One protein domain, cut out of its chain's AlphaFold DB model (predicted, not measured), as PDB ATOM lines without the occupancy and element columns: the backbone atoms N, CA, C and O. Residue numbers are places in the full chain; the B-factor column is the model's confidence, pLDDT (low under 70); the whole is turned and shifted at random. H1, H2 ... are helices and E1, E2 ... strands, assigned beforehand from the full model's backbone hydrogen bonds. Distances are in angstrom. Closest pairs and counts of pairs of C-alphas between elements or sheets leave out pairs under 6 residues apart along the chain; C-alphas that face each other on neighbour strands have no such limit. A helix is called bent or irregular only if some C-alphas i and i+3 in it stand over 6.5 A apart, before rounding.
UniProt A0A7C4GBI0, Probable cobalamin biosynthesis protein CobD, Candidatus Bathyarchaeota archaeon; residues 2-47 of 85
ATOM      1  N   LEU A   2     -56.736  16.064  12.906       95.31
ATOM      2  CA  LEU A   2     -57.694  16.435  11.847       95.31
ATOM      3  C   LEU A   2     -57.216  17.565  10.917       95.31
ATOM      4  O   LEU A   2     -57.410  17.485   9.710       95.31
ATOM      5  N   LYS A   3     -56.528  18.577  11.461       97.75
ATOM      6  CA  LYS A   3     -55.918  19.657  10.666       97.75
ATOM      7  C   LYS A   3     -54.982  19.116   9.577       97.75
ATOM      8  O   LYS A   3     -55.094  19.527   8.431       97.75
ATOM      9  N   ILE A   4     -54.085  18.193   9.933       98.31
ATOM     10  CA  ILE A   4     -53.125  17.596   8.991       98.31
ATOM     11  C   ILE A   4     -53.851  16.714   7.984       98.31
ATOM     12  O   ILE A   4     -53.571  16.813   6.798       98.31
ATOM     13  N   LEU A   5     -54.823  15.917   8.441       97.31
ATOM     14  CA  LEU A   5     -55.657  15.103   7.561       97.31
ATOM     15  C   LEU A   5     -56.274  15.951   6.445       97.31
ATOM     16  O   LEU A   5     -56.043  15.671   5.278       97.31
ATOM     17  N   LEU A   6     -57.002  17.010   6.803       97.69
ATOM     18  CA  LEU A   6     -57.699  17.861   5.835       97.69
ATOM     19  C   LEU A   6     -56.741  18.682   4.961       97.69
ATOM     20  O   LEU A   6     -57.030  18.917   3.795       97.69
ATOM     21  N   ARG A   7     -55.602  19.115   5.507       97.81
ATOM     22  CA  ARG A   7     -54.612  19.915   4.772       97.81
ATOM     23  C   ARG A   7     -53.814  19.085   3.763       97.81
ATOM     24  O   ARG A   7     -53.483  19.589   2.695       97.81
ATOM     25  N   ASP A   8     -53.467  17.847   4.120       98.00
ATOM     26  CA  ASP A   8     -52.427  17.081   3.427       98.00
ATOM     27  C   ASP A   8     -52.937  15.823   2.703       98.00
ATOM     28  O   ASP A   8     -52.165  15.230   1.950       98.00
ATOM     29  N   HIS A   9     -54.212  15.422   2.846       96.50
ATOM     30  CA  HIS A   9     -54.721  14.184   2.227       96.50
ATOM     31  C   HIS A   9     -54.608  14.141   0.695       96.50
ATOM     32  O   HIS A   9     -54.700  13.067   0.110       96.50
ATOM     33  N   SER A  10     -54.436  15.281   0.026       96.38
ATOM     34  CA  SER A  10     -54.255  15.374  -1.427       96.38
ATOM     35  C   SER A  10     -52.787  15.388  -1.869       96.38
ATOM     36  O   SER A  10     -52.514  15.414  -3.064       96.38
ATOM     37  N   LYS A  11     -51.825  15.361  -0.935       95.56
ATOM     38  CA  LYS A  11     -50.382  15.459  -1.228       95.56
ATOM     39  C   LYS A  11     -49.729  14.137  -1.639       95.56
ATOM     40  O   LYS A  11     -48.516  14.092  -1.816       95.56
ATOM     41  N   THR A  12     -50.498  13.060  -1.758       93.75
ATOM     42  CA  THR A  12     -50.030  11.771  -2.282       93.75
ATOM     43  C   THR A  12     -50.615  11.520  -3.663       93.75
ATOM     44  O   THR A  12     -51.789  11.804  -3.882       93.75
ATOM     45  N   GLU A  13     -49.862  10.864  -4.546       91.25
ATOM     46  CA  GLU A  13     -50.350  10.453  -5.876       91.25
ATOM     47  C   GLU A  13     -51.584   9.538  -5.809       91.25
ATOM     48  O   GLU A  13     -52.477   9.606  -6.649       91.25
ATOM     49  N   SER A  14     -51.651   8.675  -4.790       89.00
ATOM     50  CA  SER A  14     -52.783   7.777  -4.574       89.00
ATOM     51  C   SER A  14     -53.806   8.408  -3.640       89.00
ATOM     52  O   SER A  14     -53.525   8.612  -2.460       89.00
ATOM     53  N   LEU A  15     -55.031   8.614  -4.132       82.81
ATOM     54  CA  LEU A  15     -56.164   9.053  -3.305       82.81
ATOM     55  C   LEU A  15     -56.383   8.133  -2.093       82.81
ATOM     56  O   LEU A  15     -56.753   8.600  -1.020       82.81
ATOM     57  N   ASN A  16     -56.110   6.834  -2.246       91.69
ATOM     58  CA  ASN A  16     -56.239   5.858  -1.167       91.69
ATOM     59  C   ASN A  16     -55.137   6.002  -0.103       91.69
ATOM     60  O   ASN A  16     -55.351   5.675   1.060       91.69
ATOM     61  N   ALA A  17     -53.952   6.487  -0.480       92.81
ATOM     62  CA  ALA A  17     -52.828   6.633   0.443       92.81
ATOM     63  C   ALA A  17     -52.913   7.924   1.274       92.81
ATOM     64  O   ALA A  17     -52.515   7.942   2.439       92.81
ATOM     65  N   GLY A  18     -53.445   9.000   0.698       95.75
ATOM     66  CA  GLY A  18     -53.360  10.331   1.294       95.75
ATOM     67  C   GLY A  18     -54.122  10.493   2.602       95.75
ATOM     68  O   GLY A  18     -53.581  11.042   3.566       95.75
ATOM     69  N   TRP A  19     -55.341   9.955   2.679       95.88
ATOM     70  CA  TRP A  19     -56.147   9.966   3.901       95.88
ATOM     71  C   TRP A  19     -55.464   9.239   5.076       95.88
ATOM     72  O   TRP A  19     -55.234   9.879   6.106       95.88
ATOM     73  N   PRO A  20     -55.082   7.950   4.970       95.50
ATOM     74  CA  PRO A  20     -54.459   7.247   6.089       95.50
ATOM     75  C   PRO A  20     -53.092   7.830   6.474       95.50
ATOM     76  O   PRO A  20     -52.812   7.966   7.667       95.50
ATOM     77  N   ILE A  21     -52.257   8.231   5.506       96.75
ATOM     78  CA  ILE A  21     -50.923   8.786   5.799       96.75
ATOM     79  C   ILE A  21     -51.043  10.125   6.538       96.75
ATOM     80  O   ILE A  21     -50.384  10.320   7.560       96.75
ATOM     81  N   SER A  22     -51.925  11.019   6.084       97.50
ATOM     82  CA  SER A  22     -52.124  12.333   6.714       97.50
ATOM     83  C   SER A  22     -52.769  12.227   8.094       97.50
ATOM     84  O   SER A  22     -52.420  12.985   9.003       97.50
ATOM     85  N   ALA A  23     -53.661  11.249   8.293       97.12
ATOM     86  CA  ALA A  23     -54.232  10.962   9.604       97.12
ATOM     87  C   ALA A  23     -53.141  10.534  10.597       97.12
ATOM     88  O   ALA A  23     -53.037  11.115  11.678       97.12
ATOM     89  N   ILE A  24     -52.302   9.563  10.219       97.62
ATOM     90  CA  ILE A  24     -51.233   9.047  11.083       97.62
ATOM     91  C   ILE A  24     -50.175  10.116  11.361       97.62
ATOM     92  O   ILE A  24     -49.837  10.321  12.526       97.62
ATOM     93  N   ALA A  25     -49.710  10.847  10.342       98.12
ATOM     94  CA  ALA A  25     -48.765  11.954  10.515       98.12
ATOM     95  C   ALA A  25     -49.292  12.984  11.526       98.12
ATOM     96  O   ALA A  25     -48.596  13.380  12.460       98.12
ATOM     97  N   GLY A  26     -50.572  13.348  11.399       97.94
ATOM     98  CA  GLY A  26     -51.209  14.307  12.288       97.94
ATOM     99  C   GLY A  26     -51.508  13.801  13.696       97.94
ATOM    100  O   GLY A  26     -51.576  14.622  14.604       97.94
ATOM    101  N   VAL A  27     -51.789  12.513  13.898       97.62
ATOM    102  CA  VAL A  27     -52.033  11.946  15.242       97.62
ATOM    103  C   VAL A  27     -50.722  11.728  15.986       97.62
ATOM    104  O   VAL A  27     -50.664  11.938  17.192       97.62
ATOM    105  N   LEU A  28     -49.670  11.336  15.268       98.12
ATOM    106  CA  LEU A  28     -48.351  11.100  15.845       98.12
ATOM    107  C   LEU A  28     -47.494  12.369  15.961       98.12
ATOM    108  O   LEU A  28     -46.409  12.275  16.529       98.12
ATOM    109  N   ASN A  29     -47.971  13.511  15.446       97.75
ATOM    110  CA  ASN A  29     -47.259  14.794  15.374       97.75
ATOM    111  C   ASN A  29     -45.894  14.681  14.680       97.75
ATOM    112  O   ASN A  29     -44.906  15.256  15.124       97.75
ATOM    113  N   VAL A  30     -45.827  13.896  13.608       98.25
ATOM    114  CA  VAL A  30     -44.593  13.684  12.844       98.25
ATOM    115  C   VAL A  30     -44.769  14.118  11.401       98.25
ATOM    116  O   VAL A  30     -45.874  14.118  10.854       98.25
ATOM    117  N   LYS A  31     -43.638  14.391  10.758       97.94
ATOM    118  CA  LYS A  31     -43.552  14.553   9.314       97.94
ATOM    119  C   LYS A  31     -43.196  13.216   8.662       97.94
ATOM    120  O   LYS A  31     -42.196  12.602   9.026       97.94
ATOM    121  N   LEU A  32     -44.011  12.765   7.714       97.50
ATOM    122  CA  LEU A  32     -43.766  11.574   6.903       97.50
ATOM    123  C   LEU A  32     -43.363  11.996   5.493       97.50
ATOM    124  O   LEU A  32     -44.087  12.740   4.830       97.50
ATOM    125  N   GLU A  33     -42.223  11.495   5.030       95.75
ATOM    126  CA  GLU A  33     -41.664  11.849   3.728       95.75
ATOM    127  C   GLU A  33     -41.338  10.603   2.915       95.75
ATOM    128  O   GLU A  33     -40.838   9.603   3.435       95.75
ATOM    129  N   LYS A  34     -41.606  10.686   1.615       94.19
ATOM    130  CA  LYS A  34     -41.087   9.760   0.617       94.19
ATOM    131  C   LYS A  34     -40.379  10.592  -0.439       94.19
ATOM    132  O   LYS A  34     -40.981  11.506  -1.005       94.19
ATOM    133  N   ILE A  35     -39.106  10.272  -0.678       94.12
ATOM    134  CA  ILE A  35     -38.243  10.984  -1.626       94.12
ATOM    135  C   ILE A  35     -38.964  11.102  -2.973       94.12
ATOM    136  O   ILE A  35     -39.468  10.106  -3.492       94.12
ATOM    137  N   ASN A  36     -39.020  12.327  -3.502       93.69
ATOM    138  CA  ASN A  36     -39.657  12.679  -4.775       93.69
ATOM    139  C   ASN A  36     -41.154  12.334  -4.893       93.69
ATOM    140  O   ASN A  36     -41.655  12.263  -6.007       93.69
ATOM    141  N   ALA A  37     -41.871  12.113  -3.784       93.62
ATOM    142  CA  ALA A  37     -43.289  11.751  -3.834       93.62
ATOM    143  C   ALA A  37     -44.163  12.612  -2.918       93.62
ATOM    144  O   ALA A  37     -45.095  13.252  -3.390       93.62
ATOM    145  N   TYR A  38     -43.893  12.640  -1.611       95.00
ATOM    146  CA  TYR A  38     -44.722  13.413  -0.684       95.00
ATOM    147  C   TYR A  38     -43.961  13.854   0.562       95.00
ATOM    148  O   TYR A  38     -42.966  13.253   0.968       95.00
ATOM    149  N   SER A  39     -44.502  14.893   1.193       96.94
ATOM    150  CA  SER A  39     -44.071  15.443   2.473       96.94
ATOM    151  C   SER A  39     -45.328  15.872   3.240       96.94
ATOM    152  O   SER A  39     -46.022  16.807   2.833       96.94
ATOM    153  N   ILE A  40     -45.693  15.108   4.273       97.88
ATOM    154  CA  ILE A  40     -47.004  15.164   4.941       97.88
ATOM    155  C   ILE A  40     -46.821  15.332   6.445       97.88
ATOM    156  O   ILE A  40     -46.021  14.627   7.054       97.88
ATOM    157  N   GLY A  41     -47.607  16.218   7.053       97.75
ATOM    158  CA  GLY A  41     -47.518  16.536   8.474       97.75
ATOM    159  C   GLY A  41     -46.498  17.618   8.806       97.75
ATOM    160  O   GLY A  41     -45.883  18.217   7.925       97.75
ATOM    161  N   ASP A  42     -46.356  17.863  10.107       97.25
ATOM    162  CA  ASP A  42     -45.468  18.873  10.683       97.25
ATOM    163  C   ASP A  42     -44.455  18.158  11.609       97.25
ATOM    164  O   ASP A  42     -44.829  17.198  12.290       97.25
ATOM    165  N   PRO A  43     -43.169  18.555  11.624       96.19
ATOM    166  CA  PRO A  43     -42.106  17.857  12.353       96.19
ATOM    167  C   PRO A  43     -42.046  18.251  13.842       96.19
ATOM    168  O   PRO A  43     -40.978  18.569  14.359       96.19
ATOM    169  N   GLU A  44     -43.189  18.242  14.527       97.12
ATOM    170  CA  GLU A  44     -43.299  18.625  15.946       97.12
ATOM    171  C   GLU A  44     -42.635  17.590  16.873       97.12
ATOM    172  O   GLU A  44     -42.033  17.927  17.891       97.12
ATOM    173  N   GLU A  45     -42.696  16.311  16.497       97.19
ATOM    174  CA  GLU A  45     -42.006  15.211  17.159       97.19
ATOM    175  C   GLU A  45     -41.039  14.496  16.206       97.19
ATOM    176  O   GLU A  45     -41.250  14.387  14.995       97.19
ATOM    177  N   ARG A  46     -39.958  13.949  16.773       96.38
ATOM    178  CA  ARG A  46     -38.961  13.190  16.007       96.38
ATOM    179  C   ARG A  46     -39.501  11.820  15.606       96.38
ATOM    180  O   ARG A  46     -40.136  11.120  16.399       96.38
ATOM    181  N   LEU A  47     -39.133  11.382  14.403       95.88
ATOM    182  CA  LEU A  47     -39.304   9.994  13.989       95.88
ATOM    183  C   LEU A  47     -38.406   9.099  14.848       95.88
ATOM    184  O   LEU A  47     -37.185   9.223  14.849       95.88
TER     185      LEU A  47
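What this domain is: This is residues 2 to 47 of the 85 residues of the protein "Probable cobalamin biosynthesis protein CobD" of Candidatus Bathyarchaeota archaeon (UniProt A0A7C4GBI0). The longest helix, H2, runs through the small domain, with the shorter helix H1 crossing it on one side and a small two-stranded hairpin, E1 and E2, beside it on another. H1 and the hairpin come near each other only through E2, and after E2 residues 41 to 47 follow without a named element. The printed part has 46 residues with two named helices and two named strands, in the order H1, H2, E1, E2; the sheet has the order E1 - E2 and is antiparallel, and the class is mixed, helices and strands. The whole is compact, with a radius of gyration of the C-alphas of 9.3 A, and flat, with spans of 25 by 23 by 13 A.

How they stand to each other: H1, residues 2 to 8, and H2, residues 15 to 28, touch, and their closest C-alphas are those of Leu 5 and Ser 22, 4.6 A apart. Their lines stand at a steep tilt of 47 degrees, and they run opposite ways. E1, residues 32 to 34, and E2, residues 38 to 40, form a hairpin of antiparallel strands with 179 degrees between their directions. N 32 and O 40 are within hydrogen-bond range at 2.8 A, and N 34 and O 38 at 3.0 A. The closest C-alphas of H2 and E2 are those of Ser 22 and Ile 40, 6.1 A apart. Those of H2 and E1 are the C-alphas of Ala 25 and Leu 32, 6.2 A apart. The closest C-alphas of H1 and E2 are those of Asp 8 and Ile 40, 5.9 A apart, while H1 and E1 are apart. In H1 every O i to N i+4 pair is within hydrogen-bond range, and in H2 8 of 10 are.

Where its parts are: H1 begins at C-alpha 2, (-57.694, 16.435, 11.847), and is 10.0 A long from first to last C-alpha. H2 runs from Leu 15 to Leu 28, where its last C-alpha stands at (-48.351, 11.100, 15.845), and is 20.8 A long. H2 is irregular, but only just: C-alphas 16 and 19 are 6.52 A apart. E1 runs from Leu 32 to Lys 34 over 7.1 A. E2 runs from Tyr 38 to Ile 40 over 6.3 A and ends at C-alpha 40, (-47.004, 15.164, 4.941).

The domain as a whole: The two C-alphas farthest apart are those of Leu 15 and Arg 46, at 26.2 A. The printed part has no cut. The links from H2 to E1 and from E1 to E2 are tight, the link from H1 to H2 is short, and no link is long. The mean pLDDT of the printed part is 95.9, and no printed residue is under 70.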